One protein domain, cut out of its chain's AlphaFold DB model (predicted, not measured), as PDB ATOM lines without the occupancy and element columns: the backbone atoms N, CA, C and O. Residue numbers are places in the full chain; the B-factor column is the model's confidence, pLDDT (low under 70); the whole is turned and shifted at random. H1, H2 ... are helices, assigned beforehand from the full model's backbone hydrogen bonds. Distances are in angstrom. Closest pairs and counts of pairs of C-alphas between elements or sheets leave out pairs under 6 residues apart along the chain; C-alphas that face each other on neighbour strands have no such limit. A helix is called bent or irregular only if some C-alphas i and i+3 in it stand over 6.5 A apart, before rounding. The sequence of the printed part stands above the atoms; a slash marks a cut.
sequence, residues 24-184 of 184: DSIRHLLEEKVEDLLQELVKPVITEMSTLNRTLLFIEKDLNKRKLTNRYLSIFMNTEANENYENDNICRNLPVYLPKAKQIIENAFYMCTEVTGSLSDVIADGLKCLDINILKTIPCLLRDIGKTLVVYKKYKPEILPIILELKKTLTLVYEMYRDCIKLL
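This is residues 24 to 184 of the 184 residues of the protein "Putative secreted protein" of Panstrongylus lignarius (UniProt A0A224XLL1). A long rod-like bundle of helices in three columns: H1 followed by H2 makes one, the long H4 another, and the arms H5a and H5b of the bent H5 the third. The short H3 lies at one end, where residues 82 to 88 stick out. The printed part has 161 residues with five named helices, H1 to H5 in order, and no named strand: all helix. It is extended, with a radius of gyration of the C-alphas of 23.3 A and spans of 77 by 28 by 21 A.

Start at H1, residues 24 to 41: it touches residues 115 to 127 alone of H4, residues 90 to 130, opposite ways at a shallow tilt of 19 degrees, the closest C-alphas being Val 34 and Leu 119, 6.4 A. Next, H2, residues 43 to 69, touches H3, residues 71 to 76, only at the corner, the closest C-alphas being Lys 67 and Ser 74, 5.0 A. H5, residues 134 to 182, was assigned as one helix by its hydrogen bonds but is bent: C-alphas 154 and 157 are 6.9 A apart, between H5a, residues 134 to 154, and H5b, residues 157 to 182. H4 and H5a form a hairpin, with the closest C-alphas at Cys 129 and Thr 137, 5.1 A. H2 touches H5b the same way at a shallow tilt of 19 degrees, closest at the C-alphas of Leu 52 and Leu 170, 5.5 A. Every O i to N i+4 pair is within hydrogen-bond range in H1, H2 and H3; in H4 31 of 37, in H5a 16 of 17, in H5b 20 of 22.

Find C-alpha 24 at (330.823, 326.385, 172.167), where H1 begins; H2 then runs 39.4 A. H4 runs 59.4 A from C-alpha 90, with a kink of 39 degrees near residue 97. H5b ends at C-alpha 182, (333.221, 322.529, 232.384).

The C-alphas farthest apart, Asn 84 and Asn 133, are 77.8 A apart. The printed part has no cut, and the link H3 to H4 is long. Look for pLDDT under 70 at, among others, residues 70 to 90.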
ATOM      1  N   ASP A  24     331.348 326.999 170.939       65.62
ATOM      2  CA  ASP A  24     330.823 326.385 172.167       65.62
ATOM      3  C   ASP A  24     331.794 325.392 172.825       65.62
ATOM      4  O   ASP A  24     331.915 325.375 174.048       65.62
ATOM      5  N   SER A  25     332.541 324.603 172.042       66.88
ATOM      6  CA  SER A  25     333.524 323.653 172.594       66.88
ATOM      7  C   SER A  25     334.659 324.373 173.328       66.88
ATOM      8  O   SER A  25     335.139 323.917 174.364       66.88
ATOM      9  N   ILE A  26     335.076 325.530 172.805       63.09
ATOM     10  CA  ILE A  26     336.102 326.370 173.427       63.09
ATOM     11  C   ILE A  26     335.564 327.026 174.700       63.09
ATOM     12  O   ILE A  26     336.272 327.067 175.709       63.09
ATOM     13  N   ARG A  27     334.323 327.528 174.660       67.81
ATOM     14  CA  ARG A  27     333.670 328.133 175.826       67.81
ATOM     15  C   ARG A  27     333.634 327.157 177.000       67.81
ATOM     16  O   ARG A  27     334.077 327.509 178.088       67.81
ATOM     17  N   HIS A  28     333.197 325.924 176.753       72.81
ATOM     18  CA  HIS A  28     333.134 324.892 177.784       72.81
ATOM     19  C   HIS A  28     334.499 324.545 178.379       72.81
ATOM     20  O   HIS A  28     334.610 324.404 179.592       72.81
ATOM     21  N   LEU A  29     335.556 324.476 177.565       70.25
ATOM     22  CA  LEU A  29     336.904 324.223 178.077       70.25
ATOM     23  C   LEU A  29     337.393 325.350 179.006       70.25
ATOM     24  O   LEU A  29     338.072 325.083 179.998       70.25
ATOM     25  N   LEU A  30     337.067 326.610 178.693       69.25
ATOM     26  CA  LEU A  30     337.411 327.754 179.540       69.25
ATOM     27  C   LEU A  30     336.646 327.714 180.870       69.25
ATOM     28  O   LEU A  30     337.257 327.886 181.925       69.25
ATOM     29  N   GLU A  31     335.337 327.455 180.812       72.00
ATOM     30  CA  GLU A  31     334.469 327.295 181.986       72.00
ATOM     31  C   GLU A  31     334.981 326.171 182.903       72.00
ATOM     32  O   GLU A  31     335.205 326.408 184.089       72.00
ATOM     33  N   GLU A  32     335.271 324.991 182.345       77.00
ATOM     34  CA  GLU A  32     335.779 323.826 183.084       77.00
ATOM     35  C   GLU A  32     337.098 324.144 183.806       77.00
ATOM     36  O   GLU A  32     337.290 323.807 184.972       77.00
ATOM     37  N   LYS A  33     338.023 324.843 183.140       73.12
ATOM     38  CA  LYS A  33     339.331 325.166 183.730       73.12
ATOM     39  C   LYS A  33     339.244 326.241 184.807       73.12
ATOM     40  O   LYS A  33     340.049 326.237 185.739       73.12
ATOM     41  N   VAL A  34     338.289 327.159 184.695       75.00
ATOM     42  CA  VAL A  34     337.995 328.106 185.773       75.00
ATOM     43  C   VAL A  34     337.340 327.393 186.954       75.00
ATOM     44  O   VAL A  34     337.717 327.662 188.096       75.00
ATOM     45  N   GLU A  35     336.434 326.450 186.703       77.81
ATOM     46  CA  GLU A  35     335.837 325.623 187.751       77.81
ATOM     47  C   GLU A  35     336.898 324.811 188.510       77.81
ATOM     48  O   GLU A  35     336.918 324.851 189.742       77.81
ATOM     49  N   ASP A  36     337.834 324.167 187.806       81.75
ATOM     50  CA  ASP A  36     338.968 323.454 188.414       81.75
ATOM     51  C   ASP A  36     339.759 324.361 189.376       81.75
ATOM     52  O   ASP A  36     340.094 323.976 190.501       81.75
ATOM     53  N   LEU A  37     340.030 325.602 188.958       80.00
ATOM     54  CA  LEU A  37     340.758 326.578 189.770       80.00
ATOM     55  C   LEU A  37     339.944 327.054 190.976       80.00
ATOM     56  O   LEU A  37     340.509 327.212 192.057       80.00
ATOM     57  N   LEU A  38     338.631 327.249 190.836       78.56
ATOM     58  CA  LEU A  38     337.748 327.559 191.966       78.56
ATOM     59  C   LEU A  38     337.703 326.400 192.974       78.56
ATOM     60  O   LEU A  38     337.758 326.631 194.186       78.56
ATOM     61  N   GLN A  39     337.647 325.157 192.493       85.12
ATOM     62  CA  GLN A  39     337.690 323.961 193.337       85.12
ATOM     63  C   GLN A  39     339.017 323.852 194.095       85.12
ATOM     64  O   GLN A  39     339.017 323.477 195.267       85.12
ATOM     65  N   GLU A  40     340.140 324.192 193.462       85.69
ATOM     66  CA  GLU A  40     341.452 324.132 194.110       85.69
ATOM     67  C   GLU A  40     341.675 325.298 195.088       85.69
ATOM     68  O   GLU A  40     342.193 325.091 196.186       85.69
ATOM     69  N   LEU A  41     341.290 326.518 194.707       83.75
ATOM     70  CA  LEU A  41     341.635 327.735 195.444       83.75
ATOM     71  C   LEU A  41     340.582 328.125 196.490       83.75
ATOM     72  O   LEU A  41     340.915 328.460 197.625       83.75
ATOM     73  N   VAL A  42     339.301 328.087 196.124       87.50
ATOM     74  CA  VAL A  42     338.227 328.703 196.919       87.50
ATOM     75  C   VAL A  42     337.531 327.685 197.819       87.50
ATOM     76  O   VAL A  42     337.271 327.955 198.994       87.50
ATOM     77  N   LYS A  43     337.249 326.481 197.308       87.12
ATOM     78  CA  LYS A  43     336.489 325.461 198.051       87.12
ATOM     79  C   LYS A  43     337.090 325.079 199.412       87.12
ATOM     80  O   LYS A  43     336.308 324.950 200.363       87.12
ATOM     81  N   PRO A  44     338.417 324.909 199.571       88.38
ATOM     82  CA  PRO A  44     338.989 324.599 200.878       88.38
ATOM     83  C   PRO A  44     338.744 325.723 201.893       88.38
ATOM     84  O   PRO A  44     338.358 325.448 203.027       88.38
ATOM     85  N   VAL A  45     338.877 326.983 201.467       88.12
ATOM     86  CA  VAL A  45     338.635 328.159 202.316       88.12
ATOM     87  C   VAL A  45     337.165 328.230 202.733       88.12
ATOM     88  O   VAL A  45     336.879 328.334 203.924       88.12
ATOM     89  N   ILE A  46     336.230 328.082 201.784       85.56
ATOM     90  CA  ILE A  46     334.783 328.075 202.070       85.56
ATOM     91  C   ILE A  46     334.413 326.973 203.069       85.56
ATOM     92  O   ILE A  46     333.586 327.197 203.956       85.56
ATOM     93  N   THR A  47     335.016 325.790 202.940       90.62
ATOM     94  CA  THR A  47     334.735 324.641 203.814       90.62
ATOM     95  C   THR A  47     335.112 324.944 205.265       90.62
ATOM     96  O   THR A  47     334.287 324.784 206.172       90.62
ATOM     97  N   GLU A  48     336.331 325.431 205.494       89.75
ATOM     98  CA  GLU A  48     336.812 325.767 206.840       89.75
ATOM     99  C   GLU A  48     336.068 326.978 207.421       89.75
ATOM    100  O   GLU A  48     335.625 326.948 208.570       89.75
ATOM    101  N   MET A  49     335.832 328.006 206.603       90.81
ATOM    102  CA  MET A  49     335.056 329.191 206.972       90.81
ATOM    103  C   MET A  49     333.637 328.824 207.425       90.81
ATOM    104  O   MET A  49     333.177 329.277 208.474       90.81
ATOM    105  N   SER A  50     332.947 327.965 206.668       86.12
ATOM    106  CA  SER A  50     331.592 327.508 207.001       86.12
ATOM    107  C   SER A  50     331.570 326.696 208.296       86.12
ATOM    108  O   SER A  50     330.647 326.831 209.104       86.12
ATOM    109  N   THR A  51     332.606 325.885 208.520       90.06
ATOM    110  CA  THR A  51     332.769 325.087 209.741       90.06
ATOM    111  C   THR A  51     332.972 325.982 210.963       90.06
ATOM    112  O   THR A  51     332.282 325.809 211.976       90.06
ATOM    113  N   LEU A  52     333.850 326.986 210.861       91.19
ATOM    114  CA  LEU A  52     334.057 327.973 211.918       91.19
ATOM    115  C   LEU A  52     332.777 328.768 212.190       91.19
ATOM    116  O   LEU A  52     332.336 328.822 213.335       91.19
ATOM    117  N   ASN A  53     332.118 329.294 211.154       88.19
ATOM    118  CA  ASN A  53     330.892 330.079 211.311       88.19
ATOM    119  C   ASN A  53     329.785 329.288 212.024       88.19
ATOM    120  O   ASN A  53     329.173 329.765 212.981       88.19
ATOM    121  N   ARG A  54     329.561 328.034 211.610       90.94
ATOM    122  CA  ARG A  54     328.582 327.149 212.256       90.94
ATOM    123  C   ARG A  54     328.913 326.917 213.731       90.94
ATOM    124  O   ARG A  54     328.003 326.894 214.559       90.94
ATOM    125  N   THR A  55     330.195 326.760 214.051       90.44
ATOM    126  CA  THR A  55     330.669 326.548 215.424       90.44
ATOM    127  C   THR A  55     330.455 327.790 216.284       90.44
ATOM    128  O   THR A  55     329.914 327.679 217.382       90.44
ATOM    129  N   LEU A  56     330.778 328.979 215.768       90.69
ATOM    130  CA  LEU A  56     330.529 330.247 216.459       90.69
ATOM    131  C   LEU A  56     329.039 330.449 216.747       90.69
ATOM    132  O   LEU A  56     328.668 330.721 217.886       90.69
ATOM    133  N   LEU A  57     328.178 330.231 215.750       90.00
ATOM    134  CA  LEU A  57     326.726 330.342 215.919       90.00
ATOM    135  C   LEU A  57     326.179 329.357 216.957       90.00
ATOM    136  O   LEU A  57     325.250 329.691 217.693       90.00
ATOM    137  N   PHE A  58     326.723 328.140 217.010       91.38
ATOM    138  CA  PHE A  58     326.360 327.163 218.033       91.38
ATOM    139  C   PHE A  58     326.748 327.654 219.432       91.38
ATOM    140  O   PHE A  58     325.895 327.684 220.319       91.38
ATOM    141  N   ILE A  59     327.998 328.088 219.606       89.38
ATOM    142  CA  ILE A  59     328.521 328.583 220.885       89.38
ATOM    143  C   ILE A  59     327.708 329.784 221.376       89.38
ATOM    144  O   ILE A  59     327.275 329.804 222.525       89.38
ATOM    145  N   GLU A  60     327.440 330.760 220.508       87.94
ATOM    146  CA  GLU A  60     326.656 331.948 220.864       87.94
ATOM    147  C   GLU A  60     325.240 331.586 221.320       87.94
ATOM    148  O   GLU A  60     324.758 332.101 222.332       87.94
ATOM    149  N   LYS A  61     324.576 330.668 220.609       89.00
ATOM    150  CA  LYS A  61     323.234 330.200 220.979       89.00
ATOM    151  C   LYS A  61     323.233 329.478 222.323       89.00
ATOM    152  O   LYS A  61     322.359 329.755 223.146       89.00
ATOM    153  N   ASP A  62     324.186 328.576 222.551       87.75
ATOM    154  CA  ASP A  62     324.243 327.811 223.799       87.75
ATOM    155  C   ASP A  62     324.584 328.704 224.998       87.75
ATOM    156  O   ASP A  62     323.892 328.659 226.016       87.75
ATOM    157  N   LEU A  63     325.563 329.604 224.854       81.94
ATOM    158  CA  LEU A  63     325.902 330.577 225.894       81.94
ATOM    159  C   LEU A  63     324.714 331.477 226.238       81.94
ATOM    160  O   LEU A  63     324.420 331.676 227.416       81.94
ATOM    161  N   ASN A  64     323.995 331.988 225.235       83.25
ATOM    162  CA  ASN A  64     322.804 332.805 225.472       83.25
ATOM    163  C   ASN A  64     321.714 332.020 226.208       83.25
ATOM    164  O   ASN A  64     321.126 332.536 227.159       83.25
ATOM    165  N   LYS A  65     321.490 330.752 225.841       83.94
ATOM    166  CA  LYS A  65     320.556 329.874 226.555       83.94
ATOM    167  C   LYS A  65     320.976 329.681 228.014       83.94
ATOM    168  O   LYS A  65     320.149 329.842 228.909       83.94
ATOM    169  N   ARG A  66     322.255 329.389 228.266       76.75
ATOM    170  CA  ARG A  66     322.785 329.183 229.623       76.75
ATOM    171  C   ARG A  66     322.742 330.447 230.475       76.75
ATOM    172  O   ARG A  66     322.459 330.340 231.664       76.75
ATOM    173  N   LYS A  67     322.958 331.635 229.897       74.94
ATOM    174  CA  LYS A  67     322.822 332.923 230.607       74.94
ATOM    175  C   LYS A  67     321.408 333.139 231.146       74.94
ATOM    176  O   LYS A  67     321.257 333.672 232.240       74.94
ATOM    177  N   LEU A  68     320.384 332.708 230.404       71.25
ATOM    178  CA  LEU A  68     318.988 332.808 230.842       71.25
ATOM    179  C   LEU A  68     318.674 331.860 232.007       71.25
ATOM    180  O   LEU A  68     317.826 332.172 232.838       71.25
ATOM    181  N   THR A  69     319.354 330.713 232.079       70.88
ATOM    182  CA  THR A  69     319.108 329.687 233.105       70.88
ATOM    183  C   THR A  69     320.058 329.762 234.302       70.88
ATOM    184  O   THR A  69     319.745 329.215 235.354       70.88
ATOM    185  N   ASN A  70     321.213 330.419 234.167       66.25
ATOM    186  CA  ASN A  70     322.234 330.528 235.205       66.25
ATOM    187  C   ASN A  70     322.627 332.000 235.421       66.25
ATOM    188  O   ASN A  70     323.423 332.580 234.679       66.25
ATOM    189  N   ARG A  71     322.080 332.605 236.484       62.22
ATOM    190  CA  ARG A  71     322.303 334.019 236.829       62.22
ATOM    191  C   ARG A  71     323.774 334.322 237.150       62.22
ATOM    192  O   ARG A  71     324.237 335.409 236.812       62.22
ATOM    193  N   TYR A  72     324.523 333.362 237.706       63.66
ATOM    194  CA  TYR A  72     325.960 333.511 237.974       63.66
ATOM    195  C   TYR A  72     326.767 333.648 236.681       63.66
ATOM    196  O   TYR A  72     327.650 334.497 236.612       63.66
ATOM    197  N   LEU A  73     326.402 332.914 235.624       64.25
ATOM    198  CA  LEU A  73     327.036 333.040 234.309       64.25
ATOM    199  C   LEU A  73     326.837 334.434 233.698       64.25
ATOM    200  O   LEU A  73     327.750 334.996 233.096       64.25
ATOM    201  N   SER A  74     325.634 334.995 233.859       62.06
ATOM    202  CA  SER A  74     325.304 336.321 233.328       62.06
ATOM    203  C   SER A  74     326.139 337.429 233.970       62.06
ATOM    204  O   SER A  74     326.589 338.332 233.271       62.06
ATOM    205  N   ILE A  75     326.395 337.325 235.278       61.66
ATOM    206  CA  ILE A  75     327.230 338.270 236.021       61.66
ATOM    207  C   ILE A  75     328.687 338.060 235.610       61.66
ATOM    208  O   ILE A  75     329.342 339.004 235.197       61.66
ATOM    209  N   PHE A  76     329.153 336.810 235.595       64.69
ATOM    210  CA  PHE A  76     330.548 336.459 235.338       64.69
ATOM    211  C   PHE A  76     331.071 336.847 233.945       64.69
ATOM    212  O   PHE A  76     332.262 337.110 233.795       64.69
ATOM    213  N   MET A  77     330.200 336.872 232.929       63.22
ATOM    214  CA  MET A  77     330.554 337.288 231.564       63.22
ATOM    215  C   MET A  77     330.393 338.797 231.311       63.22
ATOM    216  O   MET A  77     330.856 339.265 230.275       63.22
ATOM    217  N   ASN A  78     329.718 339.531 232.206       59.84
ATOM    218  CA  ASN A  78     329.406 340.957 232.038       59.84
ATOM    219  C   ASN A  78     330.176 341.869 233.007       59.84
ATOM    220  O   ASN A  78     330.180 343.080 232.795       59.84
ATOM    221  N   THR A  79     330.809 341.342 234.060       58.25
ATOM    222  CA  THR A  79     331.746 342.137 234.858       58.25
ATOM    223  C   THR A  79     332.975 342.430 234.007       58.25
ATOM    224  O   THR A  79     333.726 341.520 233.649       58.25
ATOM    225  N   GLU A  80     333.165 343.705 233.663       48.41
ATOM    226  CA  GLU A  80     334.429 344.205 233.128       48.41
ATOM    227  C   GLU A  80     335.575 343.706 234.016       48.41
ATOM    228  O   GLU A  80     335.396 343.525 235.220       48.41
ATOM    229  N   ALA A  81     336.734 343.443 233.413       49.34
ATOM    230  CA  ALA A  81     337.911 342.823 234.024       49.34
ATOM    231  C   ALA A  81     338.586 343.659 235.142       49.34
ATOM    232  O   ALA A  81     339.802 343.648 235.276       49.34
ATOM    233  N   ASN A  82     337.813 344.381 235.949       43.47
ATOM    234  CA  ASN A  82     338.234 345.058 237.161       43.47
ATOM    235  C   ASN A  82     337.880 344.199 238.368       43.47
ATOM    236  O   ASN A  82     336.908 344.450 239.065       43.47
ATOM    237  N   GLU A  83     338.690 343.178 238.603       41.19
ATOM    238  CA  GLU A  83     338.969 342.671 239.943       41.19
ATOM    239  C   GLU A  83     340.233 341.820 239.829       41.19
ATOM    240  O   GLU A  83     340.310 340.952 238.959       41.19
ATOM    241  N   ASN A  84     341.224 342.133 240.669       41.53
ATOM    242  CA  ASN A  84     342.528 341.481 240.812       41.53
ATOM    243  C   ASN A  84     342.403 339.963 241.047       41.53
ATOM    244  O   ASN A  84     342.619 339.471 242.151       41.53
ATOM    245  N   TYR A  85     342.068 339.218 240.002       41.72
ATOM    246  CA  TYR A  85     342.241 337.779 239.922       41.72
ATOM    247  C   TYR A  85     343.359 337.528 238.922       41.72
ATOM    248  O   TYR A  85     343.199 337.732 237.718       41.72
ATOM    249  N   GLU A  86     344.516 337.147 239.454       40.75
ATOM    250  CA  GLU A  86     345.651 336.667 238.679       40.75
ATOM    251  C   GLU A  86     345.188 335.549 237.727       40.75
ATOM    252  O   GLU A  86     344.678 334.525 238.169       40.75
ATOM    253  N   ASN A  87     345.406 335.771 236.429       45.12
ATOM    254  CA  ASN A  87     345.371 334.805 235.327       45.12
ATOM    255  C   ASN A  87     344.044 334.075 234.978       45.12
ATOM    256  O   ASN A  87     343.327 333.503 235.790       45.12
ATOM    257  N   ASP A  88     343.796 334.004 233.666       52.47
ATOM    258  CA  ASP A  88     343.276 332.809 232.984       52.47
ATOM    259  C   ASP A  88     341.844 332.315 233.239       52.47
ATOM    260  O   ASP A  88     341.578 331.116 233.122       52.47
ATOM    261  N   ASN A  89     340.850 333.189 233.440       64.38
ATOM    262  CA  ASN A  89     339.474 332.706 233.279       64.38
ATOM    263  C   ASN A  89     339.053 332.624 231.800       64.38
ATOM    264  O   ASN A  89     338.554 333.585 231.208       64.38
ATOM    265  N   ILE A  90     339.219 331.432 231.224       67.88
ATOM    266  CA  ILE A  90     338.858 331.069 229.845       67.88
ATOM    267  C   ILE A  90     337.425 331.520 229.472       67.88
ATOM    268  O   ILE A  90     337.209 331.995 228.353       67.88
ATOM    269  N   CYS A  91     336.460 331.470 230.403       72.00
ATOM    270  CA  CYS A  91     335.087 331.939 230.157       72.00
ATOM    271  C   CYS A  91     334.973 333.450 229.925       72.00
ATOM    272  O   CYS A  91     334.113 333.874 229.152       72.00
ATOM    273  N   ARG A  92     335.799 334.270 230.589       71.56
ATOM    274  CA  ARG A  92     335.788 335.737 230.420       71.56
ATOM    275  C   ARG A  92     336.438 336.161 229.106       71.56
ATOM    276  O   ARG A  92     336.038 337.155 228.510       71.56
ATOM    277  N   ASN A  93     337.386 335.364 228.617       76.06
ATOM    278  CA  ASN A  93     338.071 335.618 227.353       76.06
ATOM    279  C   ASN A  93     337.226 335.216 226.133       76.06
ATOM    280  O   ASN A  93     337.371 335.809 225.065       76.06
ATOM    281  N   LEU A  94     336.316 334.245 226.266       79.69
ATOM    282  CA  LEU A  94     335.501 333.753 225.152       79.69
ATOM    283  C   LEU A  94     334.657 334.858 224.467       79.69
ATOM    284  O   LEU A  94     334.748 334.969 223.243       79.69
ATOM    285  N   PRO A  95     333.937 335.751 225.183       77.81
ATOM    286  CA  PRO A  95     333.273 336.917 224.585       77.81
ATOM    287  C   PRO A  95     334.191 337.858 223.797       77.81
ATOM    288  O   PRO A  95     333.736 338.480 222.843       77.81
ATOM    289  N   VAL A  96     335.471 337.958 224.167       81.50
ATOM    290  CA  VAL A  96     336.465 338.800 223.475       81.50
ATOM    291  C   VAL A  96     337.001 338.108 222.217       81.50
ATOM    292  O   VAL A  96     337.331 338.766 221.230       81.50
ATOM    293  N   TYR A  97     337.083 336.776 222.230       82.75
ATOM    294  CA  TYR A  97     337.583 335.980 221.108       82.75
ATOM    295  C   TYR A  97     336.534 335.714 220.021       82.75
ATOM    296  O   TYR A  97     336.901 335.627 218.850       82.75
ATOM    297  N   LEU A  98     335.243 335.630 220.363       86.00
ATOM    298  CA  LEU A  98     334.172 335.390 219.382       86.00
ATOM    299  C   LEU A  98     334.118 336.459 218.261       86.00
ATOM    300  O   LEU A  98     334.077 336.065 217.092       86.00
ATOM    301  N   PRO A  99     334.197 337.779 218.539       86.56
ATOM    302  CA  PRO A  99     334.269 338.805 217.494       86.56
ATOM    303  C   PRO A  99     335.519 338.685 216.617       86.56
ATOM    304  O   PRO A  99     335.434 338.842 215.402       86.56
ATOM    305  N   LYS A 100     336.674 338.343 217.205       90.06
ATOM    306  CA  LYS A 100     337.924 338.145 216.452       90.06
ATOM    307  C   LYS A 100     337.804 336.974 215.478       90.06
ATOM    308  O   LYS A 100     338.218 337.082 214.330       90.06
ATOM    309  N   ALA A 101     337.180 335.876 215.904       88.31
ATOM    310  CA  ALA A 101     336.928 334.731 215.036       88.31
ATOM    311  C   ALA A 101     335.977 335.072 213.872       88.31
ATOM    312  O   ALA A 101     336.188 334.598 212.757       88.31
ATOM    313  N   LYS A 102     334.972 335.931 214.100       88.31
ATOM    314  CA  LYS A 102     334.102 336.457 213.032       88.31
ATOM    315  C   LYS A 102     334.874 337.311 212.025       88.31
ATOM    316  O   LYS A 102     334.697 337.127 210.829       88.31
ATOM    317  N   GLN A 103     335.792 338.156 212.491       92.00
ATOM    318  CA  GLN A 103     336.639 338.956 211.603       92.00
ATOM    319  C   GLN A 103     337.535 338.083 210.700       92.00
ATOM    320  O   GLN A 103     337.730 338.396 209.528       92.00
ATOM    321  N   ILE A 104     338.036 336.949 211.205       88.88
ATOM    322  CA  ILE A 104     338.820 335.991 210.401       88.88
ATOM    323  C   ILE A 104     337.955 335.350 209.300       88.88
ATOM    324  O   ILE A 104     338.415 335.205 208.167       88.88
ATOM    325  N   ILE A 105     336.693 335.014 209.597       86.19
ATOM    326  CA  ILE A 105     335.719 334.543 208.591       86.19
ATOM    327  C   ILE A 105     335.497 335.615 207.520       86.19
ATOM    328  O   ILE A 105     335.535 335.299 206.333       86.19
ATOM    329  N   GLU A 106     335.273 336.868 207.921       85.81
ATOM    330  CA  GLU A 106     335.041 337.978 206.988       85.81
ATOM    331  C   GLU A 106     336.236 338.187 206.050       85.81
ATOM    332  O   GLU A 106     336.060 338.270 204.835       85.81
ATOM    333  N   ASN A 107     337.460 338.175 206.582       88.81
ATOM    334  CA  ASN A 107     338.679 338.288 205.777       88.81
ATOM    335  C   ASN A 107     338.813 337.136 204.766       88.81
ATOM    336  O   ASN A 107     339.120 337.366 203.594       88.81
ATOM    337  N   ALA A 108     338.535 335.901 205.193       84.69
ATOM    338  CA  ALA A 108     338.550 334.737 204.309       84.69
ATOM    339  C   ALA A 108     337.482 334.836 203.202       84.69
ATOM    340  O   ALA A 108     337.738 334.465 202.053       84.69
ATOM    341  N   PHE A 109     336.303 335.381 203.522       84.12
ATOM    342  CA  PHE A 109     335.236 335.630 202.554       84.12
ATOM    343  C   PHE A 109     335.634 336.675 201.501       84.12
ATOM    344  O   PHE A 109     335.400 336.462 200.305       84.12
ATOM    345  N   TYR A 110     336.276 337.773 201.913       85.88
ATOM    346  CA  TYR A 110     336.781 338.784 200.981       85.88
ATOM    347  C   TYR A 110     337.802 338.198 200.005       85.88
ATOM    348  O   TYR A 110     337.673 338.424 198.803       85.88
ATOM    349  N   MET A 111     338.737 337.366 200.481       87.12
ATOM    350  CA  MET A 111     339.668 336.676 199.583       87.12
ATOM    351  C   MET A 111     338.930 335.772 198.589       87.12
ATOM    352  O   MET A 111     339.216 335.814 197.394       87.12
ATOM    353  N   CYS A 112     337.968 334.964 199.049       79.44
ATOM    354  CA  CYS A 112     337.187 334.106 198.152       79.44
ATOM    355  C   CYS A 112     336.486 334.928 197.060       79.44
ATOM    356  O   CYS A 112     336.444 334.512 195.900       79.44
ATOM    357  N   THR A 113     335.975 336.106 197.423       78.06
ATOM    358  CA  THR A 113     335.338 337.043 196.492       78.06
ATOM    359  C   THR A 113     336.346 337.620 195.497       78.06
ATOM    360  O   THR A 113     336.056 337.652 194.304       78.06
ATOM    361  N   GLU A 114     337.547 338.004 195.940       83.69
ATOM    362  CA  GLU A 114     338.608 338.532 195.069       83.69
ATOM    363  C   GLU A 114     339.099 337.479 194.060       83.69
ATOM    364  O   GLU A 114     339.232 337.771 192.868       83.69
ATOM    365  N   VAL A 115     339.301 336.233 194.509       79.44
ATOM    366  CA  VAL A 115     339.670 335.098 193.646       79.44
ATOM    367  C   VAL A 115     338.567 334.824 192.625       79.44
ATOM    368  O   VAL A 115     338.842 334.720 191.430       79.44
ATOM    369  N   THR A 116     337.315 334.737 193.086       75.69
ATOM    370  CA  THR A 116     336.162 334.449 192.220       75.69
ATOM    371  C   THR A 116     335.941 335.561 191.199       75.69
ATOM    372  O   THR A 116     335.714 335.266 190.027       75.69
ATOM    373  N   GLY A 117     336.066 336.828 191.607       71.88
ATOM    374  CA  GLY A 117     336.004 337.979 190.707       71.88
ATOM    375  C   GLY A 117     337.107 337.927 189.653       71.88
ATOM    376  O   GLY A 117     336.817 337.954 188.461       71.88
ATOM    377  N   SER A 118     338.354 337.702 190.085       79.00
ATOM    378  CA  SER A 118     339.507 337.592 189.181       79.00
ATOM    379  C   SER A 118     339.336 336.476 188.142       79.00
ATOM    380  O   SER A 118     339.754 336.629 186.999       79.00
ATOM    381  N   LEU A 119     338.739 335.342 188.522       76.12
ATOM    382  CA  LEU A 119     338.473 334.229 187.606       76.12
ATOM    383  C   LEU A 119     337.256 334.480 186.703       76.12
ATOM    384  O   LEU A 119     337.273 334.088 185.537       76.12
ATOM    385  N   SER A 120     336.231 335.171 187.207       69.38
ATOM    386  CA  SER A 120     335.055 335.569 186.422       69.38
ATOM    387  C   SER A 120     335.427 336.553 185.313       69.38
ATOM    388  O   SER A 120     334.940 336.421 184.190       69.38
ATOM    389  N   ASP A 121     336.354 337.476 185.588       77.19
ATOM    390  CA  ASP A 121     336.896 338.399 184.586       77.19
ATOM    391  C   ASP A 121     337.607 337.652 183.452       77.19
ATOM    392  O   ASP A 121     337.505 338.041 182.288       77.19
ATOM    393  N   VAL A 122     338.276 336.535 183.759       76.25
ATOM    394  CA  VAL A 122     338.910 335.695 182.735       76.25
ATOM    395  C   VAL A 122     337.872 335.016 181.842       76.25
ATOM    396  O   VAL A 122     338.073 334.964 180.628       76.25
ATOM    397  N   ILE A 123     336.749 334.550 182.399       67.94
ATOM    398  CA  ILE A 123     335.636 334.031 181.588       67.94
ATOM    399  C   ILE A 123     335.074 335.148 180.708       67.94
ATOM    400  O   ILE A 123     334.958 334.972 179.498       67.94
ATOM    401  N   ALA A 124     334.757 336.307 181.289       72.62
ATOM    402  CA  ALA A 124     334.166 337.427 180.563       72.62
ATOM    403  C   ALA A 124     335.068 337.927 179.422       72.62
ATOM    404  O   ALA A 124     334.580 338.230 178.331       72.62
ATOM    405  N   ASP A 125     336.380 337.993 179.644       75.62
ATOM    406  CA  ASP A 125     337.350 338.347 178.609       75.62
ATOM    407  C   ASP A 125     337.502 337.251 177.550       75.62
ATOM    408  O   ASP A 125     337.505 337.560 176.356       75.62
ATOM    409  N   GLY A 126     337.529 335.981 177.966       69.38
ATOM    410  CA  GLY A 126     337.598 334.847 177.051       69.38
ATOM    411  C   GLY A 126     336.369 334.741 176.149       69.38
ATOM    412  O   GLY A 126     336.506 334.424 174.970       69.38
ATOM    413  N   LEU A 127     335.179 335.095 176.648       70.75
ATOM    414  CA  LEU A 127     333.961 335.181 175.837       70.75
ATOM    415  C   LEU A 127     334.077 336.252 174.744       70.75
ATOM    416  O   LEU A 127     333.725 335.982 173.600       70.75
ATOM    417  N   LYS A 128     334.664 337.422 175.038       75.25
ATOM    418  CA  LYS A 128     334.907 338.468 174.019       75.25
ATOM    419  C   LYS A 128     335.868 338.002 172.920       75.25
ATOM    420  O   LYS A 128     335.813 338.504 171.799       75.25
ATOM    421  N   CYS A 129     336.765 337.059 173.217       70.81
ATOM    422  CA  CYS A 129     337.664 336.482 172.217       70.81
ATOM    423  C   CYS A 129     336.941 335.594 171.192       70.81
ATOM    424  O   CYS A 129     337.461 335.394 170.087       70.81
ATOM    425  N   LEU A 130     335.770 335.054 171.545       65.88
ATOM    426  CA  LEU A 130     334.991 334.154 170.693       65.88
ATOM    427  C   LEU A 130     334.246 334.890 169.568       65.88
ATOM    428  O   LEU A 130     333.972 334.279 168.540       65.88
ATOM    429  N   ASP A 131     334.016 336.197 169.709       66.38
ATOM    430  CA  ASP A 131     333.346 337.042 168.703       66.38
ATOM    431  C   ASP A 131     334.278 337.507 167.561       66.38
ATOM    432  O   ASP A 131     333.907 338.317 166.710       66.38
ATOM    433  N   ILE A 132     335.523 337.018 167.533       66.81
ATOM    434  CA  ILE A 132     336.543 337.398 166.548       66.81
ATOM    435  C   ILE A 132     336.690 336.291 165.487       66.81
ATOM    436  O   ILE A 132     336.343 335.136 165.704       66.81
ATOM    437  N   ASN A 133     337.252 336.622 164.320       65.69
ATOM    438  CA  ASN A 133     337.747 335.621 163.369       65.69
ATOM    439  C   ASN A 133     338.684 334.614 164.073       65.69
ATOM    440  O   ASN A 133     339.597 335.021 164.797       65.69
ATOM    441  N   ILE A 134     338.496 333.323 163.786       59.22
ATOM    442  CA  ILE A 134     339.138 332.174 164.439       59.22
ATOM    443  C   ILE A 134     340.668 332.271 164.577       59.22
ATOM    444  O   ILE A 134     341.229 331.841 165.585       59.22
ATOM    445  N   LEU A 135     341.359 332.907 163.620       56.97
ATOM    446  CA  LEU A 135     342.815 333.118 163.672       56.97
ATOM    447  C   LEU A 135     343.254 334.074 164.796       56.97
ATOM    448  O   LEU A 135     344.381 333.989 165.278       56.97
ATOM    449  N   LYS A 136     342.377 334.988 165.218       64.62
ATOM    450  CA  LYS A 136     342.609 335.926 166.326       64.62
ATOM    451  C   LYS A 136     342.021 335.420 167.644       64.62
ATOM    452  O   LYS A 136     342.532 335.778 168.701       64.62
ATOM    453  N   THR A 137     341.005 334.562 167.583       65.56
ATOM    454  CA  THR A 137     340.391 333.906 168.744       65.56
ATOM    455  C   THR A 137     341.411 333.090 169.535       65.56
ATOM    456  O   THR A 137     341.518 333.250 170.747       65.56
ATOM    457  N   ILE A 138     342.245 332.294 168.863       60.84
ATOM    458  CA  ILE A 138     343.237 331.419 169.516       60.84
ATOM    459  C   ILE A 138     344.292 332.190 170.331       60.84
ATOM    460  O   ILE A 138     344.431 331.910 171.521       60.84
ATOM    461  N   PRO A 139     345.027 333.174 169.774       64.62
ATOM    462  CA  PRO A 139     345.982 333.952 170.565       64.62
ATOM    463  C   PRO A 139     345.305 334.788 171.664       64.62
ATOM    464  O   PRO A 139     345.907 335.014 172.714       64.62
ATOM    465  N   CYS A 140     344.054 335.212 171.460       71.38
ATOM    466  CA  CYS A 140     343.260 335.912 172.472       71.38
ATOM    467  C   CYS A 140     342.950 334.998 173.673       71.38
ATOM    468  O   CYS A 140     343.237 335.367 174.809       71.38
ATOM    469  N   LEU A 141     342.504 333.765 173.419       66.31
ATOM    470  CA  LEU A 141     342.238 332.759 174.451       66.31
ATOM    471  C   LEU A 141     343.510 332.280 175.156       66.31
ATOM    472  O   LEU A 141     343.508 332.101 176.370       66.31
ATOM    473  N   LEU A 142     344.622 332.113 174.430       64.31
ATOM    474  CA  LEU A 142     345.917 331.761 175.031       64.31
ATOM    475  C   LEU A 142     346.401 332.831 176.017       64.31
ATOM    476  O   LEU A 142     346.961 332.502 177.064       64.31
ATOM    477  N   ARG A 143     346.157 334.109 175.714       74.31
ATOM    478  CA  ARG A 143     346.428 335.213 176.641       74.31
ATOM    479  C   ARG A 143     345.547 335.124 177.890       74.31
ATOM    480  O   ARG A 143     346.055 335.359 178.984       74.31
ATOM    481  N   ASP A 144     344.278 334.753 177.753       72.12
ATOM    482  CA  ASP A 144     343.356 334.631 178.889       72.12
ATOM    483  C   ASP A 144     343.640 333.386 179.750       72.12
ATOM    484  O   ASP A 144     343.606 333.461 180.976       72.12
ATOM    485  N   ILE A 145     344.100 332.285 179.151       67.94
ATOM    486  CA  ILE A 145     344.723 331.164 179.884       67.94
ATOM    487  C   ILE A 145     345.995 331.631 180.618       67.94
ATOM    488  O   ILE A 145     346.293 331.200 181.732       67.94
ATOM    489  N   GLY A 146     346.757 332.557 180.033       69.31
ATOM    490  CA  GLY A 146     347.853 333.227 180.732       69.31
ATOM    491  C   GLY A 146     347.378 333.972 181.985       69.31
ATOM    492  O   GLY A 146     348.033 333.895 183.026       69.31
ATOM    493  N   LYS A 147     346.215 334.635 181.922       78.56
ATOM    494  CA  LYS A 147     345.612 335.325 183.073       78.56
ATOM    495  C   LYS A 147     345.169 334.351 184.166       78.56
ATOM    496  O   LYS A 147     345.455 334.623 185.331       78.56
ATOM    497  N   THR A 148     344.563 333.202 183.835       75.25
ATOM    498  CA  THR A 148     344.215 332.196 184.863       75.25
ATOM    499  C   THR A 148     345.453 331.703 185.617       75.25
ATOM    500  O   THR A 148     345.423 331.573 186.841       75.25
ATOM    501  N   LEU A 149     346.582 331.513 184.924       76.62
ATOM    502  CA  LEU A 149     347.848 331.138 185.559       76.62
ATOM    503  C   LEU A 149     348.398 332.238 186.482       76.62
ATOM    504  O   LEU A 149     348.992 331.928 187.517       76.62
ATOM    505  N   VAL A 150     348.231 333.513 186.118       84.12
ATOM    506  CA  VAL A 150     348.630 334.652 186.963       84.12
ATOM    507  C   VAL A 150     347.804 334.680 188.248       84.12
ATOM    508  O   VAL A 150     348.386 334.751 189.330       84.12
ATOM    509  N   VAL A 151     346.478 334.539 188.138       83.75
ATOM    510  CA  VAL A 151     345.564 334.434 189.289       83.75
ATOM    511  C   VAL A 151     345.987 333.282 190.197       83.75
ATOM    512  O   VAL A 151     346.181 333.466 191.397       83.75
ATOM    513  N   TYR A 152     346.230 332.109 189.616       81.62
ATOM    514  CA  TYR A 152     346.669 330.936 190.360       81.62
ATOM    515  C   TYR A 152     347.969 331.167 191.139       81.62
ATOM    516  O   TYR A 152     348.048 330.877 192.332       81.62
ATOM    517  N   LYS A 153     348.998 331.712 190.479       85.19
ATOM    518  CA  LYS A 153     350.295 331.988 191.112       85.19
ATOM    519  C   LYS A 153     350.196 333.031 192.223       85.19
ATOM    520  O   LYS A 153     350.960 332.926 193.179       85.19
ATOM    521  N   LYS A 154     349.284 334.002 192.094       89.44
ATOM    522  CA  LYS A 154     349.021 335.015 193.121       89.44
ATOM    523  C   LYS A 154     348.395 334.375 194.363       89.44
ATOM    524  O   LYS A 154     348.976 334.450 195.435       89.44
ATOM    525  N   TYR A 155     347.261 333.690 194.212       87.44
ATOM    526  CA  TYR A 155     346.453 333.299 195.374       87.44
ATOM    527  C   TYR A 155     346.824 331.956 195.999       87.44
ATOM    528  O   TYR A 155     346.630 331.782 197.201       87.44
ATOM    529  N   LYS A 156     347.385 330.998 195.244       86.50
ATOM    530  CA  LYS A 156     347.772 329.694 195.812       86.50
ATOM    531  C   LYS A 156     348.634 329.805 197.088       86.50
ATOM    532  O   LYS A 156     348.322 329.106 198.053       86.50
ATOM    533  N   PRO A 157     349.701 330.630 197.141       89.06
ATOM    534  CA  PRO A 157     350.491 330.775 198.365       89.06
ATOM    535  C   PRO A 157     349.740 331.484 199.501       89.06
ATOM    536  O   PRO A 157     350.036 331.216 200.662       89.06
ATOM    537  N   GLU A 158     348.770 332.347 199.195       88.06
ATOM    538  CA  GLU A 158     348.017 333.132 200.188       88.06
ATOM    539  C   GLU A 158     346.899 332.323 200.869       88.06
ATOM    540  O   GLU A 158     346.578 332.549 202.036       88.06
ATOM    541  N   ILE A 159     346.346 331.328 200.171       87.81
ATOM    542  CA  ILE A 159     345.234 330.501 200.662       87.81
ATOM    543  C   ILE A 159     345.642 329.584 201.818       87.81
ATOM    544  O   ILE A 159     344.875 329.389 202.763       87.81
ATOM    545  N   LEU A 160     346.849 329.012 201.773       88.62
ATOM    546  CA  LEU A 160     347.298 328.064 202.795       88.62
ATOM    547  C   LEU A 160     347.369 328.695 204.204       88.62
ATOM    548  O   LEU A 160     346.806 328.103 205.128       88.62
ATOM    549  N   PRO A 161     347.995 329.873 204.404       92.06
ATOM    550  CA  PRO A 161     347.962 330.580 205.683       92.06
ATOM    551  C   PRO A 161     346.548 330.798 206.231       92.06
ATOM    552  O   PRO A 161     346.322 330.560 207.416       92.06
ATOM    553  N   ILE A 162     345.587 331.166 205.381       90.62
ATOM    554  CA  ILE A 162     344.201 331.425 205.800       90.62
ATOM    555  C   ILE A 162     343.499 330.150 206.248       90.62
ATOM    556  O   ILE A 162     342.835 330.141 207.281       90.62
ATOM    557  N   ILE A 163     343.679 329.044 205.522       89.75
ATOM    558  CA  ILE A 163     343.151 327.736 205.934       89.75
ATOM    559  C   ILE A 163     343.701 327.352 207.312       89.75
ATOM    560  O   ILE A 163     342.957 326.887 208.177       89.75
ATOM    561  N   LEU A 164     345.006 327.542 207.525       91.88
ATOM    562  CA  LEU A 164     345.651 327.237 208.800       91.88
ATOM    563  C   LEU A 164     345.145 328.147 209.926       91.88
ATOM    564  O   LEU A 164     344.907 327.667 211.034       91.88
ATOM    565  N   GLU A 165     344.935 329.432 209.648       93.88
ATOM    566  CA  GLU A 165     344.388 330.394 210.604       93.88
ATOM    567  C   GLU A 165     342.937 330.068 210.986       93.88
ATOM    568  O   GLU A 165     342.606 330.051 212.176       93.88
ATOM    569  N   LEU A 166     342.090 329.725 210.011       91.88
ATOM    570  CA  LEU A 166     340.709 329.287 210.241       91.88
ATOM    571  C   LEU A 166     340.664 328.040 211.131       91.88
ATOM    572  O   LEU A 166     339.939 328.018 212.127       91.88
ATOM    573  N   LYS A 167     341.491 327.030 210.827       92.25
ATOM    574  CA  LYS A 167     341.596 325.799 211.628       92.25
ATOM    575  C   LYS A 167     342.081 326.068 213.043       92.25
ATOM    576  O   LYS A 167     341.494 325.574 214.002       92.25
ATOM    577  N   LYS A 168     343.136 326.873 213.187       93.94
ATOM    578  CA  LYS A 168     343.672 327.258 214.496       93.94
ATOM    579  C   LYS A 168     342.613 327.980 215.328       93.94
ATOM    580  O   LYS A 168     342.453 327.678 216.508       93.94
ATOM    581  N   THR A 169     341.880 328.900 214.709       91.25
ATOM    582  CA  THR A 169     340.808 329.660 215.361       91.25
ATOM    583  C   THR A 169     339.660 328.751 215.783       91.25
ATOM    584  O   THR A 169     339.179 328.871 216.907       91.25
ATOM    585  N   LEU A 170     339.259 327.807 214.926       89.94
ATOM    586  CA  LEU A 170     338.252 326.799 215.250       89.94
ATOM    587  C   LEU A 170     338.646 325.991 216.488       89.94
ATOM    588  O   LEU A 170     337.854 325.906 217.426       89.94
ATOM    589  N   THR A 171     339.865 325.443 216.507       89.19
ATOM    590  CA  THR A 171     340.375 324.672 217.648       89.19
ATOM    591  C   THR A 171     340.373 325.512 218.919       89.19
ATOM    592  O   THR A 171     339.790 325.094 219.917       89.19
ATOM    593  N   LEU A 172     340.937 326.723 218.867       90.12
ATOM    594  CA  LEU A 172     341.037 327.602 220.030       90.12
ATOM    595  C   LEU A 172     339.658 327.960 220.595       90.12
ATOM    596  O   LEU A 172     339.424 327.826 221.792       90.12
ATOM    597  N   VAL A 173     338.726 328.395 219.745       89.44
ATOM    598  CA  VAL A 173     337.385 328.794 220.193       89.44
ATOM    599  C   VAL A 173     336.616 327.600 220.759       89.44
ATOM    600  O   VAL A 173     335.923 327.741 221.769       89.44
ATOM    601  N   TYR A 174     336.754 326.421 220.150       87.19
ATOM    602  CA  TYR A 174     336.128 325.204 220.656       87.19
ATOM    603  C   TYR A 174     336.698 324.783 222.017       87.19
ATOM    604  O   TYR A 174     335.932 324.447 222.921       87.19
ATOM    605  N   GLU A 175     338.021 324.833 222.192       86.94
ATOM    606  CA  GLU A 175     338.685 324.545 223.467       86.94
ATOM    607  C   GLU A 175     338.260 325.531 224.552       86.94
ATOM    608  O   GLU A 175     337.822 325.107 225.624       86.94
ATOM    609  N   MET A 176     338.273 326.831 224.243       85.06
ATOM    610  CA  MET A 176     337.826 327.869 225.169       85.06
ATOM    611  C   MET A 176     336.371 327.665 225.593       85.06
ATOM    612  O   MET A 176     336.037 327.770 226.772       85.06
ATOM    613  N   TYR A 177     335.491 327.346 224.646       87.06
ATOM    614  CA  TYR A 177     334.098 327.048 224.950       87.06
ATOM    615  C   TYR A 177     333.950 325.797 225.818       87.06
ATOM    616  O   TYR A 177     333.258 325.847 226.835       87.06
ATOM    617  N   ARG A 178     334.620 324.695 225.459       85.50
ATOM    618  CA  ARG A 178     334.584 323.433 226.210       85.50
ATOM    619  C   ARG A 178     335.045 323.627 227.649       85.50
ATOM    620  O   ARG A 178     334.424 323.107 228.572       85.50
ATOM    621  N   ASP A 179     336.148 324.335 227.839       82.00
ATOM    622  CA  ASP A 179     336.705 324.538 229.169       82.00
ATOM    623  C   ASP A 179     335.860 325.542 229.956       82.00
ATOM    624  O   ASP A 179     335.654 325.353 231.151       82.00
ATOM    625  N   CYS A 180     335.231 326.505 229.276       77.12
ATOM    626  CA  CYS A 180     334.244 327.371 229.899       77.12
ATOM    627  C   CYS A 180     333.018 326.601 230.423       77.12
ATOM    628  O   CYS A 180     332.632 326.774 231.575       77.12
ATOM    629  N   ILE A 181     332.422 325.703 229.631       78.56
ATOM    630  CA  ILE A 181     331.244 324.933 230.074       78.56
ATOM    631  C   ILE A 181     331.553 323.877 231.141       78.56
ATOM    632  O   ILE A 181     330.630 323.452 231.819       78.56
ATOM    633  N   LYS A 182     332.809 323.435 231.292       73.12
ATOM    634  CA  LYS A 182     333.221 322.529 232.384       73.12
ATOM    635  C   LYS A 182     333.290 323.228 233.741       73.12
ATOM    636  O   LYS A 182     333.201 322.561 234.765       73.12
ATOM    637  N   LEU A 183     333.510 324.542 233.738       60.97
ATOM    638  CA  LEU A 183     333.581 325.369 234.942       60.97
ATOM    639  C   LEU A 183     332.188 325.788 235.453       60.97
ATOM    640  O   LEU A 183     332.107 326.480 236.467       60.97
ATOM    641  N   LEU A 184     331.115 325.403 234.750       57.03
ATOM    642  CA  LEU A 184     329.723 325.816 234.965       57.03
ATOM    643  C   LEU A 184     328.811 324.637 235.280       57.03
ATOM    644  O   LEU A 184     327.876 324.860 236.081       57.03
TER     645      LEU A 184